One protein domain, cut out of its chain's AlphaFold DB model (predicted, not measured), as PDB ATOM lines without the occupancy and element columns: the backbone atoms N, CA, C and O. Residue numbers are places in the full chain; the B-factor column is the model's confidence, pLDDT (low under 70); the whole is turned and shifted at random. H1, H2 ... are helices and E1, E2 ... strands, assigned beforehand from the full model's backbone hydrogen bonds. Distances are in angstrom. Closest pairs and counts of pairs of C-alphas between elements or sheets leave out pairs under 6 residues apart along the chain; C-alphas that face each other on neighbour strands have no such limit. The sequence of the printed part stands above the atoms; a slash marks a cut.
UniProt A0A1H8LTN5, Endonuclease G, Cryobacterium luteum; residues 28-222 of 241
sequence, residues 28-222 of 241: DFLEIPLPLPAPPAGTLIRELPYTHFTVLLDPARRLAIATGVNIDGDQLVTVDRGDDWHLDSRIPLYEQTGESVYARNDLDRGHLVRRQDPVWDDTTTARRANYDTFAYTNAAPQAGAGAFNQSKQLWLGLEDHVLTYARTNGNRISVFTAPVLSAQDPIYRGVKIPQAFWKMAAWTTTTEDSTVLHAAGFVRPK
ATOM      1  N   ASP A  28     262.434 220.896 152.610       95.62
ATOM      2  CA  ASP A  28     263.473 220.699 151.592       95.62
ATOM      3  C   ASP A  28     264.036 222.034 151.064       95.62
ATOM      4  O   ASP A  28     264.802 222.079 150.102       95.62
ATOM      5  N   PHE A  29     263.671 223.154 151.698       95.56
ATOM      6  CA  PHE A  29     263.992 224.507 151.236       95.56
ATOM      7  C   PHE A  29     265.496 224.814 151.163       95.56
ATOM      8  O   PHE A  29     265.915 225.653 150.365       95.56
ATOM      9  N   LEU A  30     266.307 224.148 151.992       93.38
ATOM     10  CA  LEU A  30     267.747 224.385 152.105       93.38
ATOM     11  C   LEU A  30     268.604 223.358 151.346       93.38
ATOM     12  O   LEU A  30     269.794 223.273 151.627       93.38
ATOM     13  N   GLU A  31     268.033 222.561 150.432       89.38
ATOM     14  CA  GLU A  31     268.691 221.435 149.719       89.38
ATOM     15  C   GLU A  31     269.074 220.246 150.621       89.38
ATOM     16  O   GLU A  31     269.056 219.096 150.185       89.38
ATOM     17  N   ILE A  32     269.356 220.504 151.898       92.38
ATOM     18  CA  ILE A  32     269.418 219.514 152.969       92.38
ATOM     19  C   ILE A  32     268.068 219.534 153.703       92.38
ATOM     20  O   ILE A  32     267.702 220.591 154.229       92.38
ATOM     21  N   PRO A  33     267.342 218.399 153.783       95.62
ATOM     22  CA  PRO A  33     266.069 218.331 154.489       95.62
ATOM     23  C   PRO A  33     266.201 218.761 155.951       95.62
ATOM     24  O   PRO A  33     266.990 218.201 156.718       95.62
ATOM     25  N   LEU A  34     265.397 219.744 156.346       96.62
ATOM     26  CA  LEU A  34     265.364 220.300 157.688       96.62
ATOM     27  C   LEU A  34     263.913 220.349 158.186       96.62
ATOM     28  O   LEU A  34     263.186 221.288 157.874       96.62
ATOM     29  N   PRO A  35     263.447 219.339 158.940       95.75
ATOM     30  CA  PRO A  35     262.073 219.312 159.428       95.75
ATOM     31  C   PRO A  35     261.827 220.366 160.517       95.75
ATOM     32  O   PRO A  35     262.750 220.811 161.204       95.75
ATOM     33  N   LEU A  36     260.552 220.713 160.732       94.31
ATOM     34  CA  LEU A  36     260.141 221.524 161.880       94.31
ATOM     35  C   LEU A  36     260.583 220.865 163.202       94.31
ATOM     36  O   LEU A  36     260.519 219.638 163.325       94.31
ATOM     37  N   PRO A  37     260.950 221.655 164.230       91.19
ATOM     38  CA  PRO A  37     261.185 221.143 165.574       91.19
ATOM     39  C   PRO A  37     259.924 220.466 166.125       91.19
ATOM     40  O   PRO A  37     258.967 221.131 166.530       91.19
ATOM     41  N   ALA A  38     259.911 219.135 166.115       82.69
ATOM     42  CA  ALA A  38     258.766 218.351 166.554       82.69
ATOM     43  C   ALA A  38     258.731 218.227 168.090       82.69
ATOM     44  O   ALA A  38     259.771 217.983 168.714       82.69
ATOM     45  N   PRO A  39     257.552 218.354 168.728       86.69
ATOM     46  CA  PRO A  39     257.398 218.015 170.139       86.69
ATOM     47  C   PRO A  39     257.554 216.502 170.376       86.69
ATOM     48  O   PRO A  39     257.538 215.717 169.424       86.69
ATOM     49  N   PRO A  40     257.642 216.058 171.646       87.56
ATOM     50  CA  PRO A  40     257.612 214.639 171.980       87.56
ATOM     51  C   PRO A  40     256.423 213.917 171.331       87.56
ATOM     52  O   PRO A  40     255.309 214.450 171.285       87.56
ATOM     53  N   ALA A  41     256.652 212.690 170.861       89.12
ATOM     54  CA  ALA A  41     255.622 211.863 170.239       89.12
ATOM     55  C   ALA A  41     254.379 211.738 171.141       89.12
ATOM     56  O   ALA A  41     254.492 211.553 172.352       89.12
ATOM     57  N   GLY A  42     253.191 211.849 170.542       88.88
ATOM     58  CA  GLY A  42     251.916 211.828 171.268       88.88
ATOM     59  C   GLY A  42     251.479 213.181 171.843       88.88
ATOM     60  O   GLY A  42     250.392 213.267 172.411       88.88
ATOM     61  N   THR A  43     252.269 214.247 171.670       91.94
ATOM     62  CA  THR A  43     251.819 215.613 171.975       91.94
ATOM     63  C   THR A  43     250.707 216.014 171.010       91.94
ATOM     64  O   THR A  43     250.901 215.998 169.794       91.94
ATOM     65  N   LEU A  44     249.540 216.388 171.538       94.44
ATOM     66  CA  LEU A  44     248.456 216.924 170.722       94.44
ATOM     67  C   LEU A  44     248.859 218.292 170.162       94.44
ATOM     68  O   LEU A  44     249.131 219.216 170.925       94.44
ATOM     69  N   ILE A  45     248.835 218.420 168.836       95.81
ATOM     70  CA  ILE A  45     249.131 219.668 168.129       95.81
ATOM     71  C   ILE A  45     248.085 219.972 167.059       95.81
ATOM     72  O   ILE A  45     247.472 219.065 166.492       95.81
ATOM     73  N   ARG A  46     247.905 221.260 166.758       96.62
ATOM     74  CA  ARG A  46     247.318 221.713 165.492       96.62
ATOM     75  C   ARG A  46     248.454 222.188 164.599       96.62
ATOM     76  O   ARG A  46     249.146 223.142 164.945       96.62
ATOM     77  N   GLU A  47     248.644 221.524 163.470       96.25
ATOM     78  CA  GLU A  47     249.550 222.006 162.435       96.25
ATOM     79  C   GLU A  47     248.807 222.998 161.543       96.25
ATOM     80  O   GLU A  47     247.764 222.684 160.968       96.25
ATOM     81  N   LEU A  48     249.320 224.224 161.483       97.50
ATOM     82  CA  LEU A  48     248.692 225.339 160.791       97.50
ATOM     83  C   LEU A  48     249.650 225.857 159.717       97.50
ATOM     84  O   LEU A  48     250.495 226.707 160.020       97.50
ATOM     85  N   PRO A  49     249.541 225.360 158.475       97.69
ATOM     86  CA  PRO A  49     250.291 225.920 157.366       97.69
ATOM     87  C   PRO A  49     249.727 227.301 157.013       97.69
ATOM     88  O   PRO A  49     248.509 227.489 156.890       97.69
ATOM     89  N   TYR A  50     250.626 228.263 156.875       97.75
ATOM     90  CA  TYR A  50     250.414 229.613 156.363       97.75
ATOM     91  C   TYR A  50     251.341 229.843 155.168       97.75
ATOM     92  O   TYR A  50     252.097 228.959 154.763       97.75
ATOM     93  N   THR A  51     251.266 231.009 154.538       97.44
ATOM     94  CA  THR A  51     252.074 231.269 153.343       97.44
ATOM     95  C   THR A  51     253.551 231.370 153.734       97.44
ATOM     96  O   THR A  51     253.934 232.308 154.427       97.44
ATOM     97  N   HIS A  52     254.358 230.383 153.319       97.62
ATOM     98  CA  HIS A  52     255.804 230.238 153.580       97.62
ATOM     99  C   HIS A  52     256.216 229.921 155.026       97.62
ATOM    100  O   HIS A  52     257.409 229.897 155.346       97.62
ATOM    101  N   PHE A  53     255.260 229.674 155.921       98.62
ATOM    102  CA  PHE A  53     255.559 229.282 157.294       98.62
ATOM    103  C   PHE A  53     254.497 228.361 157.879       98.62
ATOM    104  O   PHE A  53     253.346 228.366 157.456       98.62
ATOM    105  N   THR A  54     254.868 227.596 158.896       98.56
ATOM    106  CA  THR A  54     253.953 226.722 159.637       98.56
ATOM    107  C   THR A  54     254.027 227.037 161.123       98.56
ATOM    108  O   THR A  54     255.104 227.285 161.672       98.56
ATOM    109  N   VAL A  55     252.871 226.999 161.786       98.44
ATOM    110  CA  VAL A  55     252.753 227.046 163.247       98.44
ATOM    111  C   VAL A  55     252.343 225.667 163.759       98.44
ATOM    112  O   VAL A  55     251.315 225.132 163.351       98.44
ATOM    113  N   LEU A  56     253.118 225.113 164.690       97.88
ATOM    114  CA  LEU A  56     252.731 223.948 165.486       97.88
ATOM    115  C   LEU A  56     252.113 224.450 166.790       97.88
ATOM    116  O   LEU A  56     252.823 224.853 167.711       97.88
ATOM    117  N   LEU A  57     250.786 224.484 166.858       98.12
ATOM    118  CA  LEU A  57     250.042 225.030 167.990       98.12
ATOM    119  C   LEU A  57     249.764 223.957 169.046       98.12
ATOM    120  O   LEU A  57     249.253 222.888 168.718       98.12
ATOM    121  N   ASP A  58     250.007 224.279 170.317       97.56
ATOM    122  CA  ASP A  58     249.481 223.514 171.450       97.56
ATOM    123  C   ASP A  58     248.075 224.039 171.790       97.56
ATOM    124  O   ASP A  58     247.957 225.158 172.308       97.56
ATOM    125  N   PRO A  59     247.000 223.269 171.532       97.00
ATOM    126  CA  PRO A  59     245.636 223.733 171.770       97.00
ATOM    127  C   PRO A  59     245.315 223.932 173.259       97.00
ATOM    128  O   PRO A  59     244.460 224.748 173.598       97.00
ATOM    129  N   ALA A  60     246.007 223.243 174.173       95.56
ATOM    130  CA  ALA A  60     245.812 223.410 175.611       95.56
ATOM    131  C   ALA A  60     246.537 224.658 176.138       95.56
ATOM    132  O   ALA A  60     246.004 225.405 176.967       95.56
ATOM    133  N   ARG A  61     247.757 224.924 175.654       96.31
ATOM    134  CA  ARG A  61     248.507 226.147 175.992       96.31
ATOM    135  C   ARG A  61     247.987 227.364 175.238       96.31
ATOM    136  O   ARG A  61     248.201 228.475 175.728       96.31
ATOM    137  N   ARG A  62     247.281 227.149 174.123       97.94
ATOM    138  CA  ARG A  62     246.745 228.158 173.200       97.94
ATOM    139  C   ARG A  62     247.818 228.992 172.497       97.94
ATOM    140  O   ARG A  62     247.548 230.095 172.029       97.94
ATOM    141  N   LEU A  63     249.043 228.473 172.475       97.88
ATOM    142  CA  LEU A  63     250.261 229.122 171.998       97.88
ATOM    143  C   LEU A  63     251.058 228.134 171.151       97.88
ATOM    144  O   LEU A  63     250.937 226.921 171.331       97.88
ATOM    145  N   ALA A  64     251.883 228.645 170.241       97.81
ATOM    146  CA  ALA A  64     252.764 227.802 169.444       97.81
ATOM    147  C   ALA A  64     253.783 227.061 170.327       97.81
ATOM    148  O   ALA A  64     254.383 227.651 171.227       97.81
ATOM    149  N   ILE A  65     254.005 225.783 170.025       96.44
ATOM    150  CA  ILE A  65     255.152 224.993 170.492       96.44
ATOM    151  C   ILE A  65     256.390 225.340 169.673       96.44
ATOM    152  O   ILE A  65     257.488 225.428 170.216       96.44
ATOM    153  N   ALA A  66     256.199 225.514 168.367       97.56
ATOM    154  CA  ALA A  66     257.228 225.898 167.420       97.56
ATOM    155  C   ALA A  66     256.592 226.564 166.202       97.56
ATOM    156  O   ALA A  66     255.464 226.248 165.818       97.56
ATOM    157  N   THR A  67     257.335 227.466 165.578       98.50
ATOM    158  CA  THR A  67     257.070 227.929 164.219       98.50
ATOM    159  C   THR A  67     258.294 227.669 163.354       98.50
ATOM    160  O   THR A  67     259.410 227.585 163.872       98.50
ATOM    161  N   GLY A  68     258.091 227.546 162.046       98.00
ATOM    162  CA  GLY A  68     259.164 227.546 161.056       98.00
ATOM    163  C   GLY A  68     258.757 228.376 159.853       98.00
ATOM    164  O   GLY A  68     257.627 228.245 159.394       98.00
ATOM    165  N   VAL A  69     259.651 229.232 159.369       98.12
ATOM    166  CA  VAL A  69     259.463 230.074 158.181       98.12
ATOM    167  C   VAL A  69     260.619 229.873 157.214       98.12
ATOM    168  O   VAL A  69     261.771 229.764 157.636       98.12
ATOM    169  N   ASN A  70     260.305 229.836 155.922       97.25
ATOM    170  CA  ASN A  70     261.293 229.917 154.857       97.25
ATOM    171  C   ASN A  70     261.409 231.361 154.371       97.25
ATOM    172  O   ASN A  70     260.401 232.015 154.100       97.25
ATOM    173  N   ILE A  71     262.643 231.837 154.246       95.06
ATOM    174  CA  ILE A  71     262.993 233.159 153.736       95.06
ATOM    175  C   ILE A  71     263.771 232.948 152.445       95.06
ATOM    176  O   ILE A  71     264.891 232.431 152.481       95.06
ATOM    177  N   ASP A  72     263.187 233.341 151.317       94.38
ATOM    178  CA  ASP A  72     263.893 233.382 150.038       94.38
ATOM    179  C   ASP A  72     264.460 234.790 149.823       94.38
ATOM    180  O   ASP A  72     263.728 235.718 149.475       94.38
ATOM    181  N   GLY A  73     265.761 234.953 150.091       89.69
ATOM    182  CA  GLY A  73     266.455 236.237 150.014       89.69
ATOM    183  C   GLY A  73     266.401 236.903 148.636       89.69
ATOM    184  O   GLY A  73     266.336 238.133 148.581       89.69
ATOM    185  N   ASP A  74     266.368 236.112 147.559       90.25
ATOM    186  CA  ASP A  74     266.325 236.594 146.170       90.25
ATOM    187  C   ASP A  74     264.944 237.112 145.772       90.25
ATOM    188  O   ASP A  74     264.811 237.974 144.903       90.25
ATOM    189  N   GLN A  75     263.904 236.598 146.424       92.75
ATOM    190  CA  GLN A  75     262.519 236.893 146.079       92.75
ATOM    191  C   GLN A  75     261.841 237.839 147.073       92.75
ATOM    192  O   GLN A  75     260.645 238.096 146.950       92.75
ATOM    193  N   LEU A  76     262.574 238.363 148.064       91.12
ATOM    194  CA  LEU A  76     262.032 239.288 149.060       91.12
ATOM    195  C   LEU A  76     261.434 240.536 148.406       91.12
ATOM    196  O   LEU A  76     262.125 241.303 147.734       91.12
ATOM    197  N   VAL A  77     260.181 240.828 148.742       91.44
ATOM    198  CA  VAL A  77     259.492 242.046 148.307       91.44
ATOM    199  C   VAL A  77     259.123 242.924 149.495       91.44
ATOM    200  O   VAL A  77     259.100 242.504 150.652       91.44
ATOM    201  N   THR A  78     258.856 244.200 149.224       89.06
ATOM    202  CA  THR A  78     258.410 245.133 150.262       89.06
ATOM    203  C   THR A  78     256.896 245.263 150.213       89.06
ATOM    204  O   THR A  78     256.334 245.663 149.198       89.06
ATOM    205  N   VAL A  79     256.247 244.951 151.332       89.38
ATOM    206  CA  VAL A  79     254.817 245.186 151.554       89.38
ATOM    207  C   VAL A  79     254.660 246.156 152.719       89.38
ATOM    208  O   VAL A  79     255.352 246.040 153.745       89.38
ATOM    209  N   ASP A  80     253.740 247.106 152.555       86.94
ATOM    210  CA  ASP A  80     253.400 248.082 153.583       86.94
ATOM    211  C   ASP A  80     253.025 247.405 154.898       86.94
ATOM    212  O   ASP A  80     252.537 246.272 154.962       86.94
ATOM    213  N   ARG A  81     253.311 248.101 155.991       79.44
ATOM    214  CA  ARG A  81     253.014 247.586 157.320       79.44
ATOM    215  C   ARG A  81     251.501 247.594 157.557       79.44
ATOM    216  O   ARG A  81     250.895 248.659 157.536       79.44
ATOM    217  N   GLY A  82     250.945 246.423 157.862       76.81
ATOM    218  CA  GLY A  82     249.613 246.271 158.458       76.81
ATOM    219  C   GLY A  82     249.660 246.171 159.991       76.81
ATOM    220  O   GLY A  82     250.742 246.188 160.592       76.81
ATOM    221  N   ASP A  83     248.485 246.053 160.609       85.50
ATOM    222  CA  ASP A  83     248.294 245.677 162.025       85.50
ATOM    223  C   ASP A  83     247.017 244.826 162.198       85.50
ATOM    224  O   ASP A  83     246.293 244.926 163.190       85.50
ATOM    225  N   ASP A  84     246.720 244.003 161.189       91.19
ATOM    226  CA  ASP A  84     245.446 243.297 161.011       91.19
ATOM    227  C   ASP A  84     245.381 242.000 161.829       91.19
ATOM    228  O   ASP A  84     245.237 240.898 161.293       91.19
ATOM    229  N   TRP A  85     245.516 242.125 163.151       96.94
ATOM    230  CA  TRP A  85     245.432 240.994 164.074       96.94
ATOM    231  C   TRP A  85     244.089 240.277 163.974       96.94
ATOM    232  O   TRP A  85     243.027 240.886 164.117       96.94
ATOM    233  N   HIS A  86     244.134 238.963 163.777       98.06
ATOM    234  CA  HIS A  86     242.938 238.152 163.590       98.06
ATOM    235  C   HIS A  86     243.089 236.754 164.188       98.06
ATOM    236  O   HIS A  86     244.185 236.239 164.412       98.06
ATOM    237  N   LEU A  87     241.945 236.147 164.490       98.38
ATOM    238  CA  LEU A  87     241.857 234.759 164.930       98.38
ATOM    239  C   LEU A  87     241.923 233.835 163.716       98.38
ATOM    240  O   LEU A  87     241.388 234.166 162.656       98.38
ATOM    241  N   ASP A  88     242.517 232.658 163.884       97.62
ATOM    242  CA  ASP A  88     242.472 231.627 162.854       97.62
ATOM    243  C   ASP A  88     241.138 230.876 162.933       97.62
ATOM    244  O   ASP A  88     240.844 230.219 163.932       97.62
ATOM    245  N   SER A  89     240.317 230.970 161.887       96.31
ATOM    246  CA  SER A  89     238.993 230.340 161.841       96.31
ATOM    247  C   SER A  89     239.030 228.815 161.695       96.31
ATOM    248  O   SER A  89     237.998 228.170 161.880       96.31
ATOM    249  N   ARG A  90     240.193 228.221 161.386       95.88
ATOM    250  CA  ARG A  90     240.367 226.766 161.231       95.88
ATOM    251  C   ARG A  90     240.358 226.020 162.563       95.88
ATOM    252  O   ARG A  90     240.209 224.800 162.567       95.88
ATOM    253  N   ILE A  91     240.529 226.724 163.682       96.50
ATOM    254  CA  ILE A  91     240.585 226.131 165.021       96.50
ATOM    255  C   ILE A  91     239.592 226.809 165.978       96.50
ATOM    256  O   ILE A  91     239.282 227.993 165.825       96.50
ATOM    257  N   PRO A  92     239.100 226.096 167.006       97.50
ATOM    258  CA  PRO A  92     238.186 226.678 167.981       97.50
ATOM    259  C   PRO A  92     238.785 227.868 168.740       97.50
ATOM    260  O   PRO A  92     239.974 227.903 169.056       97.50
ATOM    261  N   LEU A  93     237.933 228.820 169.136       97.00
ATOM    262  CA  LEU A  93     238.348 230.012 169.892       97.00
ATOM    263  C   LEU A  93     239.022 229.685 171.232       97.00
ATOM    264  O   LEU A  93     239.861 230.444 171.706       97.00
ATOM    265  N   TYR A  94     238.658 228.563 171.852       96.31
ATOM    266  CA  TYR A  94     239.247 228.126 173.116       96.31
ATOM    267  C   TYR A  94     240.601 227.419 172.943       96.31
ATOM    268  O   TYR A  94     241.220 227.100 173.951       96.31
ATOM    269  N   GLU A  95     241.071 227.183 171.714       97.56
ATOM    270  CA  GLU A  95     242.378 226.569 171.428       97.56
ATOM    271  C   GLU A  95     243.450 227.594 171.029       97.56
ATOM    272  O   GLU A  95     244.598 227.228 170.806       97.56
ATOM    273  N   GLN A  96     243.113 228.884 170.973       97.88
ATOM    274  CA  GLN A  96     244.043 229.958 170.617       97.88
ATOM    275  C   GLN A  96     243.919 231.153 171.561       97.88
ATOM    276  O   GLN A  96     242.919 231.333 172.264       97.88
ATOM    277  N   THR A  97     244.976 231.962 171.620       96.69
ATOM    278  CA  THR A  97     244.864 233.295 172.211       96.69
ATOM    279  C   THR A  97     244.163 234.251 171.250       96.69
ATOM    280  O   THR A  97     243.959 233.958 170.077       96.69
ATOM    281  N   GLY A  98     243.762 235.401 171.774       96.19
ATOM    282  CA  GLY A  98     243.155 236.468 171.000       96.19
ATOM    283  C   GLY A  98     243.285 237.784 171.742       96.19
ATOM    284  O   GLY A  98     243.913 237.853 172.804       96.19
ATOM    285  N   GLU A  99     242.629 238.819 171.226       96.06
ATOM    286  CA  GLU A  99     242.734 240.180 171.757       96.06
ATOM    287  C   GLU A  99     242.452 240.287 173.261       96.06
ATOM    288  O   GLU A  99     243.051 241.102 173.960       96.06
ATOM    289  N   SER A 100     241.606 239.408 173.800       95.00
ATOM    290  CA  SER A 100     241.287 239.351 175.228       95.00
ATOM    291  C   SER A 100     242.510 239.175 176.137       95.00
ATOM    292  O   SER A 100     242.462 239.602 177.289       95.00
ATOM    293  N   VAL A 101     243.615 238.598 175.653       95.19
ATOM    294  CA  VAL A 101     244.867 238.452 176.416       95.19
ATOM    295  C   VAL A 101     245.684 239.744 176.404       95.19
ATOM    296  O   VAL A 101     246.290 240.079 177.418       95.19
ATOM    297  N   TYR A 102     245.667 240.490 175.301       93.69
ATOM    298  CA  TYR A 102     246.562 241.625 175.043       93.69
ATOM    299  C   TYR A 102     245.922 242.986 175.351       93.69
ATOM    300  O   TYR A 102     246.609 243.953 175.665       93.69
ATOM    301  N   ALA A 103     244.592 243.075 175.320       93.00
ATOM    302  CA  ALA A 103     243.893 244.338 175.500       93.00
ATOM    303  C   ALA A 103     244.106 244.934 176.902       93.00
ATOM    304  O   ALA A 103     243.805 244.293 177.923       93.00
ATOM    305  N   ARG A 104     244.483 246.219 176.940       91.56
ATOM    306  CA  ARG A 104     244.587 247.041 178.161       91.56
ATOM    307  C   ARG A 104     245.577 246.470 179.185       91.56
ATOM    308  O   ARG A 104     245.243 246.324 180.361       91.56
ATOM    309  N   ASN A 105     246.766 246.098 178.727       89.94
ATOM    310  CA  ASN A 105     247.905 245.731 179.563       89.94
ATOM    311  C   ASN A 105     249.217 245.973 178.799       89.94
ATOM    312  O   ASN A 105     249.193 246.384 177.642       89.94
ATOM    313  N   ASP A 106     250.344 245.703 179.454       87.75
ATOM    314  CA  ASP A 106     251.678 245.895 178.882       87.75
ATOM    315  C   ASP A 106     252.185 244.661 178.110       87.75
ATOM    316  O   ASP A 106     253.392 244.482 177.995       87.75
ATOM    317  N   LEU A 107     251.328 243.741 177.655       89.69
ATOM    318  CA  LEU A 107     251.761 242.592 176.855       89.69
ATOM    319  C   LEU A 107     251.743 242.949 175.368       89.69
ATOM    320  O   LEU A 107     250.693 243.227 174.793       89.69
ATOM    321  N   ASP A 108     252.903 242.846 174.728       89.62
ATOM    322  CA  ASP A 108     253.020 242.959 173.278       89.62
ATOM    323  C   ASP A 108     252.503 241.673 172.604       89.62
ATOM    324  O   ASP A 108     252.748 240.555 173.081       89.62
ATOM    325  N   ARG A 109     251.855 241.826 171.440       92.69
ATOM    326  CA  ARG A 109     251.566 240.737 170.487       92.69
ATOM    327  C   ARG A 109     252.855 240.355 169.756       92.69
ATOM    328  O   ARG A 109     253.123 240.770 168.628       92.69
ATOM    329  N   GLY A 110     253.720 239.637 170.465       91.81
ATOM    330  CA  GLY A 110     255.032 239.262 169.966       91.81
ATOM    331  C   GLY A 110     254.930 238.215 168.865       91.81
ATOM    332  O   GLY A 110     254.654 237.056 169.162       91.81
ATOM    333  N   HIS A 111     255.185 238.631 167.625       94.69
ATOM    334  CA  HIS A 111     255.311 237.742 166.472       94.69
ATOM    335  C   HIS A 111     256.388 236.674 166.719       94.69
ATOM    336  O   HIS A 111     257.482 236.996 167.197       94.69
ATOM    337  N   LEU A 112     256.088 235.419 166.382       95.94
ATOM    338  CA  LEU A 112     257.054 234.317 166.385       95.94
ATOM    339  C   LEU A 112     257.728 234.186 165.014       95.94
ATOM    340  O   LEU A 112     258.956 234.196 164.927       95.94
ATOM    341  N   VAL A 113     256.938 234.153 163.941       96.44
ATOM    342  CA  VAL A 113     257.393 234.463 162.579       96.44
ATOM    343  C   VAL A 113     257.271 235.964 162.370       96.44
ATOM    344  O   VAL A 113     256.173 236.517 162.493       96.44
ATOM    345  N   ARG A 114     258.392 236.636 162.091       92.75
ATOM    346  CA  ARG A 114     258.403 238.085 161.883       92.75
ATOM    347  C   ARG A 114     257.685 238.406 160.576       92.75
ATOM    348  O   ARG A 114     257.841 237.710 159.582       92.75
ATOM    349  N   ARG A 115     256.967 239.531 160.569       93.31
ATOM    350  CA  ARG A 115     256.181 240.023 159.430       93.31
ATOM    351  C   ARG A 115     256.889 239.947 158.075       93.31
ATOM    352  O   ARG A 115     256.235 239.652 157.094       93.31
ATOM    353  N   GLN A 116     258.178 240.282 158.011       91.94
ATOM    354  CA  GLN A 116     258.917 240.379 156.745       91.94
ATOM    355  C   GLN A 116     259.506 239.048 156.275       91.94
ATOM    356  O   GLN A 116     259.782 238.919 155.089       91.94
ATOM    357  N   ASP A 117     259.685 238.080 157.175       93.81
ATOM    358  CA  ASP A 117     260.371 236.823 156.876       93.81
ATOM    359  C   ASP A 117     259.686 236.039 155.734       93.81
ATOM    360  O   ASP A 117     260.386 235.629 154.809       93.81
ATOM    361  N   PRO A 118     258.344 235.879 155.704       95.94
ATOM    362  CA  PRO A 118     257.683 235.127 154.639       95.94
ATOM    363  C   PRO A 118     257.305 235.990 153.419       95.94
ATOM    364  O   PRO A 118     256.603 235.515 152.531       95.94
ATOM    365  N   VAL A 119     257.700 237.269 153.365       95.19
ATOM    366  CA  VAL A 119     257.219 238.231 152.353       95.19
ATOM    367  C   VAL A 119     258.136 238.216 151.132       95.19
ATOM    368  O   VAL A 119     258.967 239.102 150.925       95.19
ATOM    369  N   TRP A 120     257.974 237.177 150.325       95.38
ATOM    370  CA  TRP A 120     258.672 236.958 149.062       95.38
ATOM    371  C   TRP A 120     257.714 236.359 148.016       95.38
ATOM    372  O   TRP A 120     256.550 236.118 148.342       95.38
ATOM    373  N   ASP A 121     258.198 236.151 146.787       95.06
ATOM    374  CA  ASP A 121     257.418 235.760 145.593       95.06
ATOM    375  C   ASP A 121     256.574 236.930 145.027       95.06
ATOM    376  O   ASP A 121     256.859 238.111 145.266       95.06
ATOM    377  N   ASP A 122     255.549 236.631 144.231       94.31
ATOM    378  CA  ASP A 122     254.665 237.615 143.626       94.31
ATOM    379  C   ASP A 122     253.900 238.450 144.673       94.31
ATOM    380  O   ASP A 122     253.660 238.053 145.815       94.31
ATOM    381  N   THR A 123     253.458 239.645 144.271       92.88
ATOM    382  CA  THR A 123     252.812 240.609 145.180       92.88
ATOM    383  C   THR A 123     251.566 240.052 145.879       92.88
ATOM    384  O   THR A 123     251.271 240.455 147.006       92.88
ATOM    385  N   THR A 124     250.816 239.153 145.241       93.88
ATOM    386  CA  THR A 124     249.614 238.543 145.828       93.88
ATOM    387  C   THR A 124     250.004 237.603 146.962       93.88
ATOM    388  O   THR A 124     249.495 237.745 148.077       93.88
ATOM    389  N   THR A 125     250.955 236.707 146.697       94.50
ATOM    390  CA  THR A 125     251.506 235.759 147.674       94.50
ATOM    391  C   THR A 125     252.173 236.494 148.834       94.50
ATOM    392  O   THR A 125     251.842 236.259 149.995       94.50
ATOM    393  N   ALA A 126     253.003 237.494 148.543       94.44
ATOM    394  CA  ALA A 126     253.680 238.294 149.556       94.44
ATOM    395  C   ALA A 126     252.712 239.079 150.464       94.44
ATOM    396  O   ALA A 126     252.909 239.161 151.681       94.44
ATOM    397  N   ARG A 127     251.630 239.647 149.907       94.44
ATOM    398  CA  ARG A 127     250.578 240.306 150.703       94.44
ATOM    399  C   ARG A 127     249.837 239.312 151.588       94.44
ATOM    400  O   ARG A 127     249.537 239.644 152.737       94.44
ATOM    401  N   ARG A 128     249.568 238.108 151.077       95.38
ATOM    402  CA  ARG A 128     248.949 237.033 151.854       95.38
ATOM    403  C   ARG A 128     249.851 236.590 153.003       95.38
ATOM    404  O   ARG A 128     249.378 236.542 154.132       95.38
ATOM    405  N   ALA A 129     251.135 236.362 152.741       96.00
ATOM    406  CA  ALA A 129     252.128 236.026 153.755       96.00
ATOM    407  C   ALA A 129     252.220 237.091 154.850       96.00
ATOM    408  O   ALA A 129     252.160 236.768 156.036       96.00
ATOM    409  N   ASN A 130     252.275 238.371 154.464       95.75
ATOM    410  CA  ASN A 130     252.251 239.482 155.412       95.75
ATOM    411  C   ASN A 130     250.987 239.450 156.285       95.75
ATOM    412  O   ASN A 130     251.110 239.568 157.501       95.75
ATOM    413  N   TYR A 131     249.800 239.268 155.692       95.94
ATOM    414  CA  TYR A 131     248.543 239.145 156.440       95.94
ATOM    415  C   TYR A 131     248.582 237.960 157.410       95.94
ATOM    416  O   TYR A 131     248.329 238.148 158.596       95.94
ATOM    417  N   ASP A 132     248.976 236.774 156.941       97.12
ATOM    418  CA  ASP A 132     249.023 235.547 157.741       97.12
ATOM    419  C   ASP A 132     249.901 235.703 159.002       97.12
ATOM    420  O   ASP A 132     249.597 235.116 160.042       97.12
ATOM    421  N   THR A 133     250.957 236.535 158.966       96.94
ATOM    422  CA  THR A 133     251.801 236.777 160.155       96.94
ATOM    423  C   THR A 133     251.059 237.421 161.333       96.94
ATOM    424  O   THR A 133     251.501 237.260 162.472       96.94
ATOM    425  N   PHE A 134     249.912 238.065 161.089       97.25
ATOM    426  CA  PHE A 134     249.056 238.684 162.106       97.25
ATOM    427  C   PHE A 134     248.008 237.727 162.704       97.25
ATOM    428  O   PHE A 134     247.162 238.151 163.497       97.25
ATOM    429  N   ALA A 135     248.040 236.434 162.375       98.00
ATOM    430  CA  ALA A 135     247.221 235.451 163.077       98.00
ATOM    431  C   ALA A 135     247.682 235.316 164.545       98.00
ATOM    432  O   ALA A 135     248.873 235.156 164.818       98.00
ATOM    433  N   TYR A 136     246.760 235.326 165.517       98.25
ATOM    434  CA  TYR A 136     247.119 235.198 166.946       98.25
ATOM    435  C   TYR A 136     247.817 233.874 167.297       98.25
ATOM    436  O   TYR A 136     248.533 233.794 168.291       98.25
ATOM    437  N   THR A 137     247.652 232.839 166.479       98.25
ATOM    438  CA  THR A 137     248.386 231.565 166.564       98.25
ATOM    439  C   THR A 137     249.894 231.735 166.335       98.25
ATOM    440  O   THR A 137     250.682 230.986 166.910       98.25
ATOM    441  N   ASN A 138     250.306 232.749 165.565       98.25
ATOM    442  CA  ASN A 138     251.698 233.166 165.373       98.25
ATOM    443  C   ASN A 138     252.176 234.172 166.447       98.25
ATOM    444  O   ASN A 138     253.311 234.650 166.402       98.25
ATOM    445  N   ALA A 139     251.336 234.511 167.428       97.06
ATOM    446  CA  ALA A 139     251.687 235.429 168.501       97.06
ATOM    447  C   ALA A 139     251.915 234.707 169.829       97.06
ATOM    448  O   ALA A 139     251.251 233.734 170.184       97.06
ATOM    449  N   ALA A 140     252.817 235.267 170.627       95.81
ATOM    450  CA  ALA A 140     252.954 234.934 172.033       95.81
ATOM    451  C   ALA A 140     253.043 236.218 172.872       95.81
ATOM    452  O   ALA A 140     253.661 237.190 172.432       95.81
ATOM    453  N   PRO A 141     252.441 236.265 174.075       93.75
ATOM    454  CA  PRO A 141     252.540 237.435 174.938       93.75
ATOM    455  C   PRO A 141     253.979 237.680 175.395       93.75
ATOM    456  O   PRO A 141     254.606 236.813 176.004       93.75
ATOM    457  N   GLN A 142     254.493 238.874 175.112       87.06
ATOM    458  CA  GLN A 142     255.827 239.318 175.521       87.06
ATOM    459  C   GLN A 142     255.688 240.529 176.445       87.06
ATOM    460  O   GLN A 142     254.827 241.372 176.229       87.06
ATOM    461  N   ALA A 143     256.506 240.621 177.499       73.56
ATOM    462  CA  ALA A 143     256.493 241.800 178.369       73.56
ATOM    463  C   ALA A 143     256.882 243.052 177.560       73.56
ATOM    464  O   ALA A 143     257.922 243.054 176.902       73.56
ATOM    465  N   GLY A 144     256.035 244.079 177.606       58.56
ATOM    466  CA  GLY A 144     256.081 245.243 176.729       58.56
ATOM    467  C   GLY A 144     257.230 246.214 176.986       58.56
ATOM    468  O   GLY A 144     257.992 246.127 177.954       58.56
ATOM    469  N   ALA A 145     257.340 247.177 176.070       45.38
ATOM    470  CA  ALA A 145     258.481 248.074 175.881       45.38
ATOM    471  C   ALA A 145     258.848 248.994 177.069       45.38
ATOM    472  O   ALA A 145     259.950 249.539 177.080       45.38
ATOM    473  N   GLY A 146     257.989 249.153 178.085       41.88
ATOM    474  CA  GLY A 146     258.265 250.005 179.253       41.88
ATOM    475  C   GLY A 146     259.392 249.501 180.166       41.88
ATOM    476  O   GLY A 146     259.955 250.280 180.932       41.88
ATOM    477  N   ALA A 147     259.759 248.217 180.075       44.78
ATOM    478  CA  ALA A 147     260.812 247.636 180.905       44.78
ATOM    479  C   ALA A 147     262.134 247.362 180.169       44.78
ATOM    480  O   ALA A 147     263.128 247.128 180.852       44.78
ATOM    481  N   PHE A 148     262.206 247.355 178.829       43.44
ATOM    482  CA  PHE A 148     263.293 246.628 178.152       43.44
ATOM    483  C   PHE A 148     263.699 247.176 176.771       43.44
ATOM    484  O   PHE A 148     262.934 247.069 175.818       43.44
ATOM    485  N   ASN A 149     264.935 247.690 176.633       43.81
ATOM    486  CA  ASN A 149     265.462 248.197 175.347       43.81
ATOM    487  C   ASN A 149     266.751 247.502 174.842       43.81
ATOM    488  O   ASN A 149     267.013 247.543 173.651       43.81
ATOM    489  N   GLN A 150     267.537 246.786 175.661       43.88
ATOM    490  CA  GLN A 150     268.807 246.196 175.174       43.88
ATOM    491  C   GLN A 150     268.649 244.819 174.504       43.88
ATOM    492  O   GLN A 150     269.164 244.608 173.412       43.88
ATOM    493  N   SER A 151     267.889 243.881 175.082       44.94
ATOM    494  CA  SER A 151     267.689 242.568 174.434       44.94
ATOM    495  C   SER A 151     266.734 242.626 173.241       44.94
ATOM    496  O   SER A 151     266.792 241.758 172.379       44.94
ATOM    497  N   LYS A 152     265.850 243.635 173.189       47.72
ATOM    498  CA  LYS A 152     264.999 243.914 172.025       47.72
ATOM    499  C   LYS A 152     265.847 244.431 170.864       47.72
ATOM    500  O   LYS A 152     265.655 243.958 169.758       47.72
ATOM    501  N   GLN A 153     266.822 245.306 171.122       50.22
ATOM    502  CA  GLN A 153     267.802 245.745 170.121       50.22
ATOM    503  C   GLN A 153     268.724 244.614 169.657       50.22
ATOM    504  O   GLN A 153     269.005 244.535 168.473       50.22
ATOM    505  N   LEU A 154     269.150 243.711 170.546       51.88
ATOM    506  CA  LEU A 154     269.940 242.536 170.150       51.88
ATOM    507  C   LEU A 154     269.127 241.552 169.300       51.88
ATOM    508  O   LEU A 154     269.635 241.012 168.327       51.88
ATOM    509  N   TRP A 155     267.862 241.333 169.656       53.75
ATOM    510  CA  TRP A 155     266.969 240.443 168.921       53.75
ATOM    511  C   TRP A 155     266.548 241.022 167.570       53.75
ATOM    512  O   TRP A 155     266.664 240.340 166.562       53.75
ATOM    513  N   LEU A 156     266.131 242.291 167.543       57.12
ATOM    514  CA  LEU A 156     265.866 243.022 166.304       57.12
ATOM    515  C   LEU A 156     267.137 243.130 165.458       57.12
ATOM    516  O   LEU A 156     267.077 242.922 164.260       57.12
ATOM    517  N   GLY A 157     268.293 243.376 166.076       59.31
ATOM    518  CA  GLY A 157     269.582 243.440 165.392       59.31
ATOM    519  C   GLY A 157     269.997 242.105 164.779       59.31
ATOM    520  O   GLY A 157     270.518 242.089 163.670       59.31
ATOM    521  N   LEU A 158     269.717 240.982 165.447       63.03
ATOM    522  CA  LEU A 158     269.892 239.645 164.878       63.03
ATOM    523  C   LEU A 158     268.914 239.399 163.723       63.03
ATOM    524  O   LEU A 158     269.327 238.908 162.679       63.03
ATOM    525  N   GLU A 159     267.635 239.736 163.896       64.62
ATOM    526  CA  GLU A 159     266.610 239.587 162.854       64.62
ATOM    527  C   GLU A 159     266.936 240.423 161.611       64.62
ATOM    528  O   GLU A 159     266.832 239.933 160.489       64.62
ATOM    529  N   ASP A 160     267.374 241.665 161.804       68.00
ATOM    530  CA  ASP A 160     267.804 242.549 160.727       68.00
ATOM    531  C   ASP A 160     269.106 242.065 160.096       68.00
ATOM    532  O   ASP A 160     269.244 242.148 158.879       68.00
ATOM    533  N   HIS A 161     270.038 241.506 160.873       67.50
ATOM    534  CA  HIS A 161     271.259 240.923 160.328       67.50
ATOM    535  C   HIS A 161     270.968 239.691 159.469       67.50
ATOM    536  O   HIS A 161     271.477 239.612 158.358       67.50
ATOM    537  N   VAL A 162     270.116 238.770 159.933       67.81
ATOM    538  CA  VAL A 162     269.709 237.577 159.172       67.81
ATOM    539  C   VAL A 162     269.000 237.980 157.879       67.81
ATOM    540  O   VAL A 162     269.360 237.487 156.815       67.81
ATOM    541  N   LEU A 163     268.046 238.915 157.943       65.56
ATOM    542  CA  LEU A 163     267.303 239.361 156.761       65.56
ATOM    543  C   LEU A 163     268.179 240.162 155.786       65.56
ATOM    544  O   LEU A 163     268.075 239.989 154.573       65.56
ATOM    545  N   THR A 164     269.065 241.019 156.299       69.81
ATOM    546  CA  THR A 164     270.029 241.761 155.473       69.81
ATOM    547  C   THR A 164     271.012 240.800 154.824       69.81
ATOM    548  O   THR A 164     271.243 240.897 153.629       69.81
ATOM    549  N   TYR A 165     271.542 239.831 155.570       68.00
ATOM    550  CA  TYR A 165     272.432 238.808 155.033       68.00
ATOM    551  C   TYR A 165     271.741 237.961 153.957       68.00
ATOM    552  O   TYR A 165     272.344 237.730 152.911       68.00
ATOM    553  N   ALA A 166     270.480 237.562 154.169       66.56
ATOM    554  CA  ALA A 166     269.670 236.868 153.167       66.56
ATOM    555  C   ALA A 166     269.537 237.699 151.890       66.56
ATOM    556  O   ALA A 166     269.914 237.244 150.818       66.56
ATOM    557  N   ARG A 167     269.071 238.947 152.015       71.44
ATOM    558  CA  ARG A 167     268.847 239.849 150.880       71.44
ATOM    559  C   ARG A 167     270.136 240.204 150.140       71.44
ATOM    560  O   ARG A 167     270.143 240.272 148.921       71.44
ATOM    561  N   THR A 168     271.215 240.486 150.864       69.38
ATOM    562  CA  THR A 168     272.489 240.910 150.267       69.38
ATOM    563  C   THR A 168     273.174 239.773 149.514       69.38
ATOM    564  O   THR A 168     273.881 240.050 148.553       69.38
ATOM    565  N   ASN A 169     272.971 238.521 149.930       69.06
ATOM    566  CA  ASN A 169     273.657 237.368 149.346       69.06
ATOM    567  C   ASN A 169     272.729 236.419 148.571       69.06
ATOM    568  O   ASN A 169     273.199 235.380 148.127       69.06
ATOM    569  N   GLY A 170     271.435 236.733 148.448       70.62
ATOM    570  CA  GLY A 170     270.454 235.837 147.824       70.62
ATOM    571  C   GLY A 170     270.226 234.527 148.584       70.62
ATOM    572  O   GLY A 170     269.779 233.531 148.027       70.62
ATOM    573  N   ASN A 171     270.565 234.482 149.874       83.19
ATOM    574  CA  ASN A 171     270.578 233.226 150.615       83.19
ATOM    575  C   ASN A 171     269.168 232.792 151.021       83.19
ATOM    576  O   ASN A 171     268.374 233.578 151.547       83.19
ATOM    577  N   ARG A 172     268.911 231.490 150.884       91.88
ATOM    578  CA  ARG A 172     267.768 230.818 151.500       91.88
ATOM    579  C   ARG A 172     268.043 230.550 152.972       91.88
ATOM    580  O   ARG A 172     269.084 230.002 153.333       91.88
ATOM    581  N   ILE A 173     267.096 230.926 153.827       93.56
ATOM    582  CA  ILE A 173     267.203 230.751 155.278       93.56
ATOM    583  C   ILE A 173     265.919 230.117 155.809       93.56
ATOM    584  O   ILE A 173     264.818 230.529 155.455       93.56
ATOM    585  N   SER A 174     266.055 229.130 156.692       96.50
ATOM    586  CA  SER A 174     264.957 228.663 157.540       96.50
ATOM    587  C   SER A 174     265.116 229.237 158.940       96.50
ATOM    588  O   SER A 174     266.184 229.118 159.542       96.50
ATOM    589  N   VAL A 175     264.062 229.848 159.476       95.88
ATOM    590  CA  VAL A 175     264.052 230.371 160.848       95.88
ATOM    591  C   VAL A 175     262.977 229.667 161.655       95.88
ATOM    592  O   VAL A 175     261.831 229.563 161.229       95.88
ATOM    593  N   PHE A 176     263.345 229.232 162.853       97.31
ATOM    594  CA  PHE A 176     262.445 228.621 163.817       97.31
ATOM    595  C   PHE A 176     262.373 229.481 165.065       97.31
ATOM    596  O   PHE A 176     263.413 229.903 165.575       97.31
ATOM    597  N   THR A 177     261.171 229.709 165.586       96.06
ATOM    598  CA  THR A 177     260.964 230.526 166.787       96.06
ATOM    599  C   THR A 177     259.895 229.902 167.662       96.06
ATOM    600  O   THR A 177     258.866 229.449 167.162       96.06
ATOM    601  N   ALA A 178     260.077 229.938 168.981       95.38
ATOM    602  CA  ALA A 178     258.981 229.617 169.884       95.38
ATOM    603  C   ALA A 178     259.146 230.196 171.290       95.38
ATOM    604  O   ALA A 178     260.261 230.523 171.715       95.38
ATOM    605  N   PRO A 179     258.048 230.296 172.057       95.44
ATOM    606  CA  PRO A 179     258.144 230.377 173.504       95.44
ATOM    607  C   PRO A 179     258.714 229.082 174.105       95.44
ATOM    608  O   PRO A 179     258.486 227.980 173.616       95.44
ATOM    609  N   VAL A 180     259.396 229.207 175.240       94.25
ATOM    610  CA  VAL A 180     259.664 228.075 176.132       94.25
ATOM    611  C   VAL A 180     258.425 227.884 177.001       94.25
ATOM    612  O   VAL A 180     258.146 228.705 177.875       94.25
ATOM    613  N   LEU A 181     257.668 226.820 176.740       93.62
ATOM    614  CA  LEU A 181     256.438 226.513 177.466       93.62
ATOM    615  C   LEU A 181     256.772 225.784 178.771       93.62
ATOM    616  O   LEU A 181     257.121 224.606 178.769       93.62
ATOM    617  N   SER A 182     256.652 226.487 179.895       93.75
ATOM    618  CA  SER A 182     256.930 225.946 181.223       93.75
ATOM    619  C   SER A 182     255.645 225.589 181.968       93.75
ATOM    620  O   SER A 182     254.628 226.287 181.901       93.75
ATOM    621  N   ALA A 183     255.690 224.517 182.764       94.31
ATOM    622  CA  ALA A 183     254.602 224.192 183.682       94.31
ATOM    623  C   ALA A 183     254.389 225.302 184.731       94.31
ATOM    624  O   ALA A 183     253.252 225.500 185.173       94.31
ATOM    625  N   GLN A 184     255.458 226.036 185.064       95.19
ATOM    626  CA  GLN A 184     255.516 227.128 186.037       95.19
ATOM    627  C   GLN A 184     255.219 228.507 185.428       95.19
ATOM    628  O   GLN A 184     255.313 229.511 186.134       95.19
ATOM    629  N   ASP A 185     254.863 228.582 184.142       94.62
ATOM    630  CA  ASP A 185     254.456 229.846 183.531       94.62
ATOM    631  C   ASP A 185     253.272 230.463 184.310       94.62
ATOM    632  O   ASP A 185     252.296 229.762 184.613       94.62
ATOM    633  N   PRO A 186     253.316 231.768 184.641       94.44
ATOM    634  CA  PRO A 186     252.247 232.425 185.380       94.44
ATOM    635  C   PRO A 186     250.973 232.496 184.541       94.44
ATOM    636  O   PRO A 186     251.005 232.838 183.357       94.44
ATOM    637  N   ILE A 187     249.834 232.220 185.172       95.94
ATOM    638  CA  ILE A 187     248.527 232.332 184.525       95.94
ATOM    639  C   ILE A 187     248.086 233.795 184.517       95.94
ATOM    640  O   ILE A 187     248.031 234.450 185.555       95.94
ATOM    641  N   TYR A 188     247.702 234.287 183.343       94.69
ATOM    642  CA  TYR A 188     247.067 235.583 183.153       94.69
ATOM    643  C   TYR A 188     245.890 235.435 182.192       94.69
ATOM    644  O   TYR A 188     246.039 234.887 181.101       94.69
ATOM    645  N   ARG A 189     244.698 235.882 182.613       95.00
ATOM    646  CA  ARG A 189     243.442 235.742 181.843       95.00
ATOM    647  C   ARG A 189     243.239 234.318 181.282       95.00
ATOM    648  O   ARG A 189     242.809 234.115 180.150       95.00
ATOM    649  N   GLY A 190     243.592 233.319 182.095       94.19
ATOM    650  CA  GLY A 190     243.483 231.893 181.773       94.19
ATOM    651  C   GLY A 190     244.584 231.325 180.866       94.19
ATOM    652  O   GLY A 190     244.552 230.134 180.574       94.19
ATOM    653  N   VAL A 191     245.543 232.121 180.389       95.56
ATOM    654  CA  VAL A 191     246.680 231.658 179.567       95.56
ATOM    655  C   VAL A 191     247.930 231.624 180.435       95.56
ATOM    656  O   VAL A 191     248.201 232.602 181.128       95.56
ATOM    657  N   LYS A 192     248.727 230.545 180.401       95.94
ATOM    658  CA  LYS A 192     250.054 230.607 181.037       95.94
ATOM    659  C   LYS A 192     251.041 231.331 180.127       95.94
ATOM    660  O   LYS A 192     251.305 230.854 179.020       95.94
ATOM    661  N   ILE A 193     251.558 232.456 180.602       94.69
ATOM    662  CA  ILE A 193     252.378 233.393 179.841       94.69
ATOM    663  C   ILE A 193     253.832 232.913 179.825       94.69
ATOM    664  O   ILE A 193     254.438 232.850 180.897       94.69
ATOM    665  N   PRO A 194     254.419 232.624 178.655       94.19
ATOM    666  CA  PRO A 194     255.791 232.143 178.576       94.19
ATOM    667  C   PRO A 194     256.777 233.182 179.107       94.19
ATOM    668  O   PRO A 194     256.660 234.381 178.843       94.19
ATOM    669  N   GLN A 195     257.753 232.717 179.885       92.12
ATOM    670  CA  GLN A 195     258.802 233.572 180.449       92.12
ATOM    671  C   GLN A 195     260.133 233.464 179.698       92.12
ATOM    672  O   GLN A 195     261.109 234.055 180.138       92.12
ATOM    673  N   ALA A 196     260.224 232.729 178.594       92.00
ATOM    674  CA  ALA A 196     261.412 232.699 177.748       92.00
ATOM    675  C   ALA A 196     261.035 232.342 176.310       92.00
ATOM    676  O   ALA A 196     259.947 231.834 176.056       92.00
ATOM    677  N   PHE A 197     261.940 232.629 175.381       92.81
ATOM    678  CA  PHE A 197     261.788 232.358 173.956       92.81
ATOM    679  C   PHE A 197     263.099 231.823 173.402       92.81
ATOM    680  O   PHE A 197     264.164 232.168 173.914       92.81
ATOM    681  N   TRP A 198     263.031 231.032 172.343       92.88
ATOM    682  CA  TRP A 198     264.197 230.615 171.580       92.88
ATOM    683  C   TRP A 198     263.999 230.919 170.096       92.88
ATOM    684  O   TRP A 198     262.867 231.053 169.624       92.88
ATOM    685  N   LYS A 199     265.110 231.063 169.374       92.88
ATOM    686  CA  LYS A 199     265.143 231.169 167.912       92.88
ATOM    687  C   LYS A 199     266.358 230.453 167.364       92.88
ATOM    688  O   LYS A 199     267.420 230.489 167.982       92.88
ATOM    689  N   MET A 200     266.194 229.838 166.205       92.62
ATOM    690  CA  MET A 200     267.271 229.239 165.432       92.62
ATOM    691  C   MET A 200     267.159 229.707 163.987       92.62
ATOM    692  O   MET A 200     266.072 229.661 163.423       92.62
ATOM    693  N   ALA A 201     268.263 230.152 163.402       91.88
ATOM    694  CA  ALA A 201     268.373 230.393 161.968       91.88
ATOM    695  C   ALA A 201     269.293 229.330 161.374       91.88
ATOM    696  O   ALA A 201     270.341 229.047 161.956       91.88
ATOM    697  N   ALA A 202     268.900 228.757 160.243       93.25
ATOM    698  CA  ALA A 202     269.658 227.754 159.515       93.25
ATOM    699  C   ALA A 202     269.731 228.115 158.029       93.25
ATOM    700  O   ALA A 202     268.762 228.615 157.458       93.25
ATOM    701  N   TRP A 203     270.883 227.870 157.415       92.25
ATOM    702  CA  TRP A 203     271.146 228.137 156.003       92.25
ATOM    703  C   TRP A 203     272.190 227.150 155.488       92.25
ATOM    704  O   TRP A 203     272.933 226.556 156.274       92.25
ATOM    705  N   THR A 204     272.264 226.980 154.175       89.88
ATOM    706  CA  THR A 204     273.295 226.162 153.538       89.88
ATOM    707  C   THR A 204     274.312 227.020 152.805       89.88
ATOM    708  O   THR A 204     274.028 228.131 152.364       89.88
ATOM    709  N   THR A 205     275.534 226.508 152.714       85.56
ATOM    710  CA  THR A 205     276.559 227.010 151.797       85.56
ATOM    711  C   THR A 205     276.955 225.873 150.877       85.56
ATOM    712  O   THR A 205     277.308 224.798 151.374       85.56
ATOM    713  N   THR A 206     276.936 226.117 149.572       82.50
ATOM    714  CA  THR A 206     277.328 225.130 148.565       82.50
ATOM    715  C   THR A 206     278.671 225.536 147.966       82.50
ATOM    716  O   THR A 206     278.829 226.646 147.461       82.50
ATOM    717  N   THR A 207     279.655 224.649 148.074       80.62
ATOM    718  CA  THR A 207     280.916 224.697 147.322       80.62
ATOM    719  C   THR A 207     280.859 223.665 146.194       80.62
ATOM    720  O   THR A 207     279.945 222.845 146.170       80.62
ATOM    721  N   GLU A 208     281.819 223.688 145.263       79.44
ATOM    722  CA  GLU A 208     281.831 222.799 144.081       79.44
ATOM    723  C   GLU A 208     281.645 221.305 144.419       79.44
ATOM    724  O   GLU A 208     281.044 220.579 143.631       79.44
ATOM    725  N   ASP A 209     282.063 220.869 145.614       83.94
ATOM    726  CA  ASP A 209     282.051 219.460 146.021       83.94
ATOM    727  C   ASP A 209     281.075 219.124 147.166       83.94
ATOM    728  O   ASP A 209     280.918 217.951 147.512       83.94
ATOM    729  N   SER A 210     280.450 220.115 147.820       86.62
ATOM    730  CA  SER A 210     279.627 219.840 149.008       86.62
ATOM    731  C   SER A 210     278.647 220.947 149.383       86.62
ATOM    732  O   SER A 210     278.960 222.135 149.293       86.62
ATOM    733  N   THR A 211     277.502 220.541 149.927       89.31
ATOM    734  CA  THR A 211     276.544 221.425 150.599       89.31
ATOM    735  C   THR A 211     276.665 221.220 152.105       89.31
ATOM    736  O   THR A 211     276.579 220.093 152.597       89.31
ATOM    737  N   VAL A 212     276.877 222.305 152.848       91.00
ATOM    738  CA  VAL A 212     277.050 222.279 154.309       91.00
ATOM    739  C   VAL A 212     275.940 223.083 154.971       91.00
ATOM    740  O   VAL A 212     275.710 224.236 154.606       91.00
ATOM    741  N   LEU A 213     275.272 222.483 155.959       92.00
ATOM    742  CA  LEU A 213     274.266 223.140 156.792       92.00
ATOM    743  C   LEU A 213     274.931 223.888 157.952       92.00
ATOM    744  O   LEU A 213     275.701 223.310 158.720       92.00
ATOM    745  N   HIS A 214     274.558 225.151 158.121       89.06
ATOM    746  CA  HIS A 214     274.950 226.004 159.238       89.06
ATOM    747  C   HIS A 214     273.725 226.369 160.064       89.06
ATOM    748  O   HIS A 214     272.618 226.477 159.534       89.06
ATOM    749  N   ALA A 215     273.924 226.597 161.362       90.75
ATOM    750  CA  ALA A 215     272.865 227.081 162.232       90.75
ATOM    751  C   ALA A 215     273.399 227.965 163.363       90.75
ATOM    752  O   ALA A 215     274.497 227.755 163.879       90.75
ATOM    753  N   ALA A 216     272.578 228.922 163.792       86.38
ATOM    754  CA  ALA A 216     272.814 229.746 164.972       86.38
ATOM    755  C   ALA A 216     271.552 229.792 165.840       86.38
ATOM    756  O   ALA A 216     270.460 230.068 165.342       86.38
ATOM    757  N   GLY A 217     271.705 229.523 167.139       87.38
ATOM    758  CA  GLY A 217     270.607 229.431 168.102       87.38
ATOM    759  C   GLY A 217     270.740 230.420 169.257       87.38
ATOM    760  O   GLY A 217     271.837 230.685 169.745       87.38
ATOM    761  N   PHE A 218     269.608 230.945 169.720       85.56
ATOM    762  CA  PHE A 218     269.538 231.963 170.765       85.56
ATOM    763  C   PHE A 218     268.393 231.662 171.725       85.56
ATOM    764  O   PHE A 218     267.302 231.287 171.300       85.56
ATOM    765  N   VAL A 219     268.616 231.898 173.019       87.00
ATOM    766  CA  VAL A 219     267.576 231.837 174.053       87.00
ATOM    767  C   VAL A 219     267.482 233.188 174.743       87.00
ATOM    768  O   VAL A 219     268.484 233.761 175.172       87.00
ATOM    769  N   ARG A 220     266.259 233.693 174.878       79.19
ATOM    770  CA  ARG A 220     265.942 234.952 175.541       79.19
ATOM    771  C   ARG A 220     265.035 234.695 176.745       79.19
ATOM    772  O   ARG A 220     263.828 234.520 176.555       79.19
ATOM    773  N   PRO A 221     265.562 234.719 177.979       76.00
ATOM    774  CA  PRO A 221     264.722 234.720 179.165       76.00
ATOM    775  C   PRO A 221     264.008 236.067 179.315       76.00
ATOM    776  O   PRO A 221     264.490 237.112 178.868       76.00
ATOM    777  N   LYS A 222     262.860 236.057 179.987       66.62
ATOM    778  CA  LYS A 222     262.211 237.269 180.466       66.62
ATOM    779  C   LYS A 222     263.159 237.938 181.458       66.62
ATOM    780  O   LYS A 222     263.792 237.256 182.267       66.62
TER     781      LYS A 222
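What this domain is: This is residues 28 to 222 of the 241 residues of the protein "Endonuclease G" of Cryobacterium luteum (UniProt A0A1H8LTN5). A twisted wall of six antiparallel strands has the long helix H3 laid over one face, and on that same side, near the start of E3, the small two-stranded pair E4 and E5 with the short helix H1 next to it. H2 packs at the E1 edge and only grazes the sheet, residues 28 to 39 pass over the opposite face, and the long hairpin of E7 and E8 reaches with its turn to one end of the longest axis. The printed part has 195 residues with three named helices and eight named strands, in the order E1 E2 E3 H1 E4 H2 E5 H3 E6 E7 E8; the large sheet runs E1 - E2 - E3 - E6 - E7 - E8 and is all antiparallel. The class is mixed, helices and strands, though under half of the residues, 97 of 195, are in named elements. The whole is compact, with a radius of gyration of the C-alphas of 16.7 A and spans of 55 by 39 by 36 A.

Where its parts are: After residues 28 to 45, which hold no named element, E1 covers residues 46 to 50, from C-alpha 46 at (247.318, 221.713, 165.492). E2 is residues 53 to 58, and E3, residues 63 to 72, is 26.2 A long and bends by 60 degrees at residue 66. H1 is residues 99 to 102, 5.2 A, E4 is residues 107 to 111, 12.0 A, and H2 is residues 123 to 132, 14.1 A. E5 is residues 139 to 143, 12.7 A. H3, residues 150 to 169, is the longest helix at 27.7 A and begins with C-alpha 150 at (268.807, 246.196, 175.174). E6 is residues 172 to 179, 24.0 A, E7 residues 196 to 207, 37.0 A, and E8 residues 210 to 221, 36.8 A, ending with C-alpha 221 at (264.722, 234.720, 179.165).

How they stand to each other: In the large sheet E1 and E8 are the edge strands. E1, E2 and E3 form one meander, each strand the antiparallel neighbour of the one before, and E6, E7 and E8 form another. In the hairpin E1 and E2, N 48 and O 55 are 2.9 A apart, within hydrogen-bond range; in the hairpin E2 and E3, N 56 and O 66 are at 2.8 A. E3 and E6 are antiparallel at 166 degrees, with N 71 and O 173 at 2.8 A. In the hairpin E6 and E7, N 176 and O 200 are at 2.8 A, and in the hairpin E7 and E8, N 214 and O 203 are at 2.8 A. H3 on one face of this sheet makes two layers, helix over strands: its height over the sheet is 9.2 A. It lies over E6, and only just not over E3, on which 2 of its C-alphas fall; it runs along the strands, at 5 degrees to E6 on the local plane. The closest C-alphas of H3 and E6 are those of Ala 166 and Arg 172, 6.6 A. H2 only grazes the sheet, with its residues 128 to 132. E4 and E5 are antiparallel neighbours at 138 degrees, with N 108 and O 142 at 2.9 A. The closest C-alphas of E3 and E5, Leu 63 and Ala 140, are 6.4 A apart. H1 is not on the large sheet; its closest C-alphas to E4 are those of Tyr 102 and Arg 109, 6.8 A. In H2 and H3 every O i to N i+4 pair is within hydrogen-bond range, and H1 is too short for such a pair.

The domain as a whole: The two C-alphas farthest apart are those of Arg 104 and Asp 209, 56.5 A. The printed part has no cut. The links E3 to H1, E4 to H2 and E6 to E7 are long. The mean pLDDT of the printed part is 88.2; residues 144 to 166, 168 to 169 and 222 are under 70, and H3 has a mean of 61.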